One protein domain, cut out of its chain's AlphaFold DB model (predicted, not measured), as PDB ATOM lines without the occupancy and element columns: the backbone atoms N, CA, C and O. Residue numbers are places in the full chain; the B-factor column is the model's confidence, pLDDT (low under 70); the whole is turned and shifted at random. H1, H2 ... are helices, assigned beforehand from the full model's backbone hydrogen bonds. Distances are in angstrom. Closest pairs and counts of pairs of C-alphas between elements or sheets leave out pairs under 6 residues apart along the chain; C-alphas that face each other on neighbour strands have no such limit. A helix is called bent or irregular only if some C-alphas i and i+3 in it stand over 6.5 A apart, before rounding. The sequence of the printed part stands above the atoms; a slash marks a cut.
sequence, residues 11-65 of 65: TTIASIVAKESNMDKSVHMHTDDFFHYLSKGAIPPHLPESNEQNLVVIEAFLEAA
ATOM      1  N   THR A  11     -48.391   8.553 106.066       86.94
ATOM      2  CA  THR A  11     -47.360   9.055 106.980       86.94
ATOM      3  C   THR A  11     -47.821   8.994 108.431       86.94
ATOM      4  O   THR A  11     -47.064   8.593 109.308       86.94
ATOM      5  N   THR A  12     -49.083   9.349 108.689       90.12
ATOM      6  CA  THR A  12     -49.666   9.298 110.032       90.12
ATOM      7  C   THR A  12     -49.710   7.864 110.549       90.12
ATOM      8  O   THR A  12     -49.206   7.595 111.632       90.12
ATOM      9  N   ILE A  13     -50.257   6.934 109.762       91.81
ATOM     10  CA  ILE A  13     -50.356   5.524 110.157       91.81
ATOM     11  C   ILE A  13     -48.974   4.887 110.286       91.81
ATOM     12  O   ILE A  13     -48.721   4.220 111.279       91.81
ATOM     13  N   ALA A  14     -48.061   5.122 109.344       90.69
ATOM     14  CA  ALA A  14     -46.709   4.574 109.406       90.69
ATOM     15  C   ALA A  14     -45.929   5.106 110.622       90.69
ATOM     16  O   ALA A  14     -45.263   4.329 111.305       90.69
ATOM     17  N   SER A  15     -46.093   6.388 110.976       93.06
ATOM     18  CA  SER A  15     -45.528   6.928 112.215       93.06
ATOM     19  C   SER A  15     -46.145   6.302 113.465       93.06
ATOM     20  O   SER A  15     -45.418   6.119 114.438       93.06
ATOM     21  N   ILE A  16     -47.455   6.037 113.483       95.19
ATOM     22  CA  ILE A  16     -48.118   5.388 114.623       95.19
ATOM     23  C   ILE A  16     -47.614   3.954 114.753       95.19
ATOM     24  O   ILE A  16     -47.184   3.563 115.827       95.19
ATOM     25  N   VAL A  17     -47.594   3.189 113.661       95.06
ATOM     26  CA  VAL A  17     -47.124   1.798 113.664       95.06
ATOM     27  C   VAL A  17     -45.682   1.715 114.145       95.06
ATOM     28  O   VAL A  17     -45.394   0.898 115.008       95.06
ATOM     29  N   ALA A  18     -44.785   2.579 113.660       94.88
ATOM     30  CA  ALA A  18     -43.408   2.580 114.140       94.88
ATOM     31  C   ALA A  18     -43.330   2.862 115.651       94.88
ATOM     32  O   ALA A  18     -42.652   2.133 116.369       94.88
ATOM     33  N   LYS A  19     -44.040   3.875 116.158       95.12
ATOM     34  CA  LYS A  19     -43.961   4.273 117.575       95.12
ATOM     35  C   LYS A  19     -44.638   3.293 118.530       95.12
ATOM     36  O   LYS A  19     -44.118   3.057 119.611       95.12
ATOM     37  N   GLU A  20     -45.774   2.739 118.126       96.44
ATOM     38  CA  GLU A  20     -46.663   1.960 118.995       96.44
ATOM     39  C   GLU A  20     -46.546   0.442 118.764       96.44
ATOM     40  O   GLU A  20     -47.295  -0.336 119.357       96.44
ATOM     41  N   SER A  21     -45.645  -0.011 117.882       95.44
ATOM     42  CA  SER A  21     -45.392  -1.446 117.704       95.44
ATOM     43  C   SER A  21     -44.831  -2.084 118.976       95.44
ATOM     44  O   SER A  21     -44.163  -1.439 119.779       95.44
ATOM     45  N   ASN A  22     -45.023  -3.393 119.115       96.00
ATOM     46  CA  ASN A  22     -44.394  -4.195 120.165       96.00
ATOM     47  C   ASN A  22     -42.945  -4.613 119.831       96.00
ATOM     48  O   ASN A  22     -42.426  -5.533 120.459       96.00
ATOM     49  N   MET A  23     -42.316  -4.001 118.822       95.31
ATOM     50  CA  MET A  23     -40.938  -4.299 118.433       95.31
ATOM     51  C   MET A  23     -39.959  -3.526 119.319       95.31
ATOM     52  O   MET A  23     -40.158  -2.340 119.570       95.31
ATOM     53  N   ASP A  24     -38.852  -4.160 119.714       96.38
ATOM     54  CA  ASP A  24     -37.804  -3.508 120.520       96.38
ATOM     55  C   ASP A  24     -37.177  -2.294 119.813       96.38
ATOM     56  O   ASP A  24     -36.674  -1.369 120.454       96.38
ATOM     57  N   LYS A  25     -37.161  -2.316 118.474       95.62
ATOM     58  CA  LYS A  25     -36.672  -1.241 117.609       95.62
ATOM     59  C   LYS A  25     -37.541  -1.160 116.365       95.62
ATOM     60  O   LYS A  25     -37.900  -2.180 115.781       95.62
ATOM     61  N   SER A  26     -37.803   0.060 115.930       94.88
ATOM     62  CA  SER A  26     -38.558   0.357 114.721       94.88
ATOM     63  C   SER A  26     -38.029   1.642 114.089       94.88
ATOM     64  O   SER A  26     -37.397   2.475 114.742       94.88
ATOM     65  N   VAL A  27     -38.280   1.799 112.793       91.69
ATOM     66  CA  VAL A  27     -37.903   2.986 112.026       91.69
ATOM     67  C   VAL A  27     -39.062   3.335 111.098       91.69
ATOM     68  O   VAL A  27     -39.673   2.463 110.484       91.69
ATOM     69  N   HIS A  28     -39.376   4.626 111.010       92.12
ATOM     70  CA  HIS A  28     -40.326   5.166 110.046       92.12
ATOM     71  C   HIS A  28     -39.546   5.919 108.971       92.12
ATOM     72  O   HIS A  28     -39.080   7.030 109.213       92.12
ATOM     73  N   MET A  29     -39.378   5.297 107.802       89.56
ATOM     74  CA  MET A  29     -38.676   5.915 106.678       89.56
ATOM     75  C   MET A  29     -39.629   6.643 105.740       89.56
ATOM     76  O   MET A  29     -40.629   6.085 105.283       89.56
ATOM     77  N   HIS A  30     -39.254   7.868 105.394       88.75
ATOM     78  CA  HIS A  30     -39.863   8.637 104.324       88.75
ATOM     79  C   HIS A  30     -39.100   8.383 103.026       88.75
ATOM     80  O   HIS A  30     -38.003   8.894 102.819       88.75
ATOM     81  N   THR A  31     -39.667   7.579 102.125       84.69
ATOM     82  CA  THR A  31     -39.018   7.282 100.837       84.69
ATOM     83  C   THR A  31     -38.819   8.541  99.984       84.69
ATOM     84  O   THR A  31     -37.918   8.588  99.153       84.69
ATOM     85  N   ASP A  32     -39.631   9.584 100.183       86.75
ATOM     86  CA  ASP A  32     -39.478  10.858  99.484       86.75
ATOM     87  C   ASP A  32     -38.212  11.643  99.874       86.75
ATOM     88  O   ASP A  32     -37.719  12.411  99.049       86.75
ATOM     89  N   ASP A  33     -37.617  11.391 101.046       90.19
ATOM     90  CA  ASP A  33     -36.370  12.047 101.468       90.19
ATOM     91  C   ASP A  33     -35.192  11.716 100.546       90.19
ATOM     92  O   ASP A  33     -34.338  12.563 100.291       90.19
ATOM     93  N   PHE A  34     -35.180  10.522  99.951       91.81
ATOM     94  CA  PHE A  34     -34.109  10.116  99.044       91.81
ATOM     95  C   PHE A  34     -34.073  10.958  97.764       91.81
ATOM     96  O   PHE A  34     -32.997  11.219  97.226       91.81
ATOM     97  N   PHE A  35     -35.225  11.456  97.306       91.69
ATOM     98  CA  PHE A  35     -35.261  12.409  96.197       91.69
ATOM     99  C   PHE A  35     -34.681  13.771  96.597       91.69
ATOM    100  O   PHE A  35     -34.081  14.437  95.756       91.69
ATOM    101  N   HIS A  36     -34.810  14.175  97.867       90.56
ATOM    102  CA  HIS A  36     -34.217  15.413  98.382       90.56
ATOM    103  C   HIS A  36     -32.689  15.334  98.538       90.56
ATOM    104  O   HIS A  36     -32.032  16.372  98.571       90.56
ATOM    105  N   TYR A  37     -32.101  14.133  98.591       91.94
ATOM    106  CA  TYR A  37     -30.643  13.959  98.668       91.94
ATOM    107  C   TYR A  37     -29.920  14.209  97.337       91.94
ATOM    108  O   TYR A  37     -28.708  14.449  97.318       91.94
ATOM    109  N   LEU A  38     -30.646  14.204  96.217       92.38
ATOM    110  CA  LEU A  38     -30.091  14.534  94.909       92.38
ATOM    111  C   LEU A  38     -29.642  16.001  94.879       92.38
ATOM    112  O   LEU A  38     -30.440  16.925  94.750       92.38
ATOM    113  N   SER A  39     -28.330  16.216  94.975       89.62
ATOM    114  CA  SER A  39     -27.758  17.559  95.145       89.62
ATOM    115  C   SER A  39     -27.603  18.345  93.836       89.62
ATOM    116  O   SER A  39     -27.485  19.568  93.855       89.62
ATOM    117  N   LYS A  40     -27.574  17.669  92.680       92.38
ATOM    118  CA  LYS A  40     -27.430  18.304  91.362       92.38
ATOM    119  C   LYS A  40     -28.143  17.489  90.291       92.38
ATOM    120  O   LYS A  40     -28.023  16.271  90.268       92.38
ATOM    121  N   GLY A  41     -28.815  18.182  89.370       93.75
ATOM    122  CA  GLY A  41     -29.421  17.558  88.192       93.75
ATOM    123  C   GLY A  41     -30.679  16.743  88.488       93.75
ATOM    124  O   GLY A  41     -31.052  15.920  87.662       93.75
ATOM    125  N   ALA A  42     -31.322  16.965  89.638       95.12
ATOM    126  CA  ALA A  42     -32.549  16.268  89.995       95.12
ATOM    127  C   ALA A  42     -33.661  16.553  88.970       95.12
ATOM    128  O   ALA A  42     -34.031  17.704  88.729       95.12
ATOM    129  N   ILE A  43     -34.204  15.490  88.388       95.69
ATOM    130  CA  ILE A  43     -35.338  15.517  87.470       95.69
ATOM    131  C   ILE A  43     -36.608  15.257  88.287       95.69
ATOM    132  O   ILE A  43     -36.634  14.312  89.081       95.69
ATOM    133  N   PRO A  44     -37.684  16.048  88.122       93.00
ATOM    134  CA  PRO A  44     -38.953  15.758  88.774       93.00
ATOM    135  C   PRO A  44     -39.407  14.303  88.518       93.00
ATOM    136  O   PRO A  44     -39.539  13.905  87.361       93.00
ATOM    137  N   PRO A  45     -39.706  13.507  89.564       91.31
ATOM    138  CA  PRO A  45     -39.823  12.042  89.465       91.31
ATOM    139  C   PRO A  45     -41.056  11.532  88.700       91.31
ATOM    140  O   PRO A  45     -41.246  10.331  88.539       91.31
ATOM    141  N   HIS A  46     -41.936  12.435  88.269       89.81
ATOM    142  CA  HIS A  46     -43.111  12.117  87.455       89.81
ATOM    143  C   HIS A  46     -42.859  12.304  85.951       89.81
ATOM    144  O   HIS A  46     -43.737  11.983  85.154       89.81
ATOM    145  N   LEU A  47     -41.697  12.843  85.565       94.94
ATOM    146  CA  LEU A  47     -41.324  13.041  84.168       94.94
ATOM    147  C   LEU A  47     -40.689  11.767  83.584       94.94
ATOM    148  O   LEU A  47     -39.961  11.082  84.306       94.94
ATOM    149  N   PRO A  48     -40.902  11.448  82.296       95.50
ATOM    150  CA  PRO A  48     -40.299  10.273  81.657       95.50
ATOM    151  C   PRO A  48     -38.768  10.215  81.764       95.50
ATOM    152  O   PRO A  48     -38.195   9.141  81.940       95.50
ATOM    153  N   GLU A  49     -38.102  11.368  81.714       97.31
ATOM    154  CA  GLU A  49     -36.645  11.505  81.794       97.31
ATOM    155  C   GLU A  49     -36.088  11.085  83.163       97.31
ATOM    156  O   GLU A  49     -34.899  10.811  83.294       97.31
ATOM    157  N   SER A  50     -36.940  10.996  84.190       96.50
ATOM    158  CA  SER A  50     -36.539  10.596  85.542       96.50
ATOM    159  C   SER A  50     -36.392   9.085  85.730       96.50
ATOM    160  O   SER A  50     -36.021   8.667  86.818       96.50
ATOM    161  N   ASN A  51     -36.660   8.247  84.720       95.44
ATOM    162  CA  ASN A  51     -36.686   6.788  84.889       95.44
ATOM    163  C   ASN A  51     -35.393   6.215  85.497       95.44
ATOM    164  O   ASN A  51     -35.467   5.487  86.483       95.44
ATOM    165  N   GLU A  52     -34.222   6.574  84.961       95.88
ATOM    166  CA  GLU A  52     -32.934   6.111  85.506       95.88
ATOM    167  C   GLU A  52     -32.688   6.653  86.919       95.88
ATOM    168  O   GLU A  52     -32.332   5.899  87.822       95.88
ATOM    169  N   GLN A  53     -32.962   7.941  87.150       95.81
ATOM    170  CA  GLN A  53     -32.859   8.549  88.478       95.81
ATOM    171  C   GLN A  53     -33.761   7.845  89.502       95.81
ATOM    172  O   GLN A  53     -33.337   7.574  90.622       95.81
ATOM    173  N   ASN A  54     -35.008   7.552  89.134       94.94
ATOM    174  CA  ASN A  54     -35.976   6.899  90.003       94.94
ATOM    175  C   ASN A  54     -35.507   5.492  90.381       94.94
ATOM    176  O   ASN A  54     -35.697   5.094  91.526       94.94
ATOM    177  N   LEU A  55     -34.884   4.757  89.451       94.94
ATOM    178  CA  LEU A  55     -34.293   3.449  89.745       94.94
ATOM    179  C   LEU A  55     -33.162   3.570  90.767       94.94
ATOM    180  O   LEU A  55     -33.214   2.894  91.788       94.94
ATOM    181  N   VAL A  56     -32.224   4.499  90.562       94.56
ATOM    182  CA  VAL A  56     -31.124   4.746  91.511       94.56
ATOM    183  C   VAL A  56     -31.649   5.121  92.900       94.56
ATOM    184  O   VAL A  56     -31.160   4.624  93.911       94.56
ATOM    185  N   VAL A  57     -32.670   5.980  92.969       93.62
ATOM    186  CA  VAL A  57     -33.296   6.374  94.241       93.62
ATOM    187  C   VAL A  57     -33.975   5.184  94.929       93.62
ATOM    188  O   VAL A  57     -33.875   5.046  96.148       93.62
ATOM    189  N   ILE A  58     -34.648   4.313  94.170       92.75
ATOM    190  CA  ILE A  58     -35.275   3.097  94.704       92.75
ATOM    191  C   ILE A  58     -34.215   2.122  95.227       92.75
ATOM    192  O   ILE A  58     -34.389   1.584  96.317       92.75
ATOM    193  N   GLU A  59     -33.127   1.910  94.489       94.12
ATOM    194  CA  GLU A  59     -32.021   1.047  94.915       94.12
ATOM    195  C   GLU A  59     -31.385   1.566  96.207       94.12
ATOM    196  O   GLU A  59     -31.266   0.820  97.174       94.12
ATOM    197  N   ALA A  60     -31.087   2.867  96.284       93.19
ATOM    198  CA  ALA A  60     -30.546   3.482  97.495       93.19
ATOM    199  C   ALA A  60     -31.479   3.327  98.709       93.19
ATOM    200  O   ALA A  60     -31.008   3.112  99.824       93.19
ATOM    201  N   PHE A  61     -32.798   3.425  98.506       90.94
ATOM    202  CA  PHE A  61     -33.776   3.180  99.565       90.94
ATOM    203  C   PHE A  61     -33.762   1.723 100.042       90.94
ATOM    204  O   PHE A  61     -33.817   1.488 101.245       90.94
ATOM    205  N   LEU A  62     -33.687   0.754  99.124       90.81
ATOM    206  CA  LEU A  62     -33.659  -0.672  99.467       90.81
ATOM    207  C   LEU A  62     -32.390  -1.062 100.232       90.81
ATOM    208  O   LEU A  62     -32.472  -1.876 101.141       90.81
ATOM    209  N   GLU A  63     -31.248  -0.463  99.899       93.00
ATOM    210  CA  GLU A  63     -29.978  -0.686 100.606       93.00
ATOM    211  C   GLU A  63     -29.958  -0.075 102.020       93.00
ATOM    212  O   GLU A  63     -29.177  -0.491 102.873       93.00
ATOM    213  N   ALA A  64     -30.798   0.930 102.283       88.94
ATOM    214  CA  ALA A  64     -30.878   1.603 103.579       88.94
ATOM    215  C   ALA A  64     -31.907   0.984 104.548       88.94
ATOM    216  O   ALA A  64     -31.950   1.391 105.712       88.94
ATOM    217  N   ALA A  65     -32.751   0.069 104.061       81.44
ATOM    218  CA  ALA A  65     -33.855  -0.555 104.795       81.44
ATOM    219  C   ALA A  65     -33.412  -1.779 105.606       81.44
ATOM    220  O   ALA A  65     -33.900  -1.910 106.754       81.44
TER     221      ALA A  65
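This is residues 11 to 65 of the 65 residues of an uncharacterized protein of Campylobacter coli (UniProt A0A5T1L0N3). What shape do these atoms make? A loose, elongated chain has the short helix H1 apart at one end, and a long link runs from it to H2, a helix of four residues that packs on the long helix H3. After a second long link, H3 folds back from the other end of the outline. How large and of what class is it? The printed part has 55 residues with three named helices, in the order H1, H2, H3, and no named strand; the class is all helix. It is loose, with a radius of gyration of the C-alphas of 14.1 A, and spans 42 by 21 by 18 A.

Where does the first helix lie? H1 is residues 11 to 20, 14.0 A from first to last C-alpha, and C-alpha 11 is at (-47.360, 9.055, 106.980). What follows? H2 is residues 33 to 36, 5.0 A long. H3 is residues 48 to 64, 25.4 A long, and C-alpha 64 is at (-30.878, 1.603, 103.579).

Which helices touch? H1 is apart from H2 and from H3. H2 touches H3, which meets it with residues 57 to 61 alone; the closest C-alphas, of Phe 34 and Val 57, are 6.1 A apart. Is H3 straight? It has a kink of 26 degrees near residue 55, and it is irregular, with C-alphas 49 and 52 7.5 A apart. What do the backbones show? Every O i to N i+4 pair is within hydrogen-bond range in H1, and 11 of 13 are in H3; H2 is too short for such a pair.

How far does it reach? The two C-alphas farthest apart, of Asn 22 and Glu 49, are 42.2 A apart, and residues 20 to 25 stand free. Are there cuts or weak places? The printed part has no cut, and no printed residue is under 70 in pLDDT; the links H1 to H2 and H2 to H3 are long.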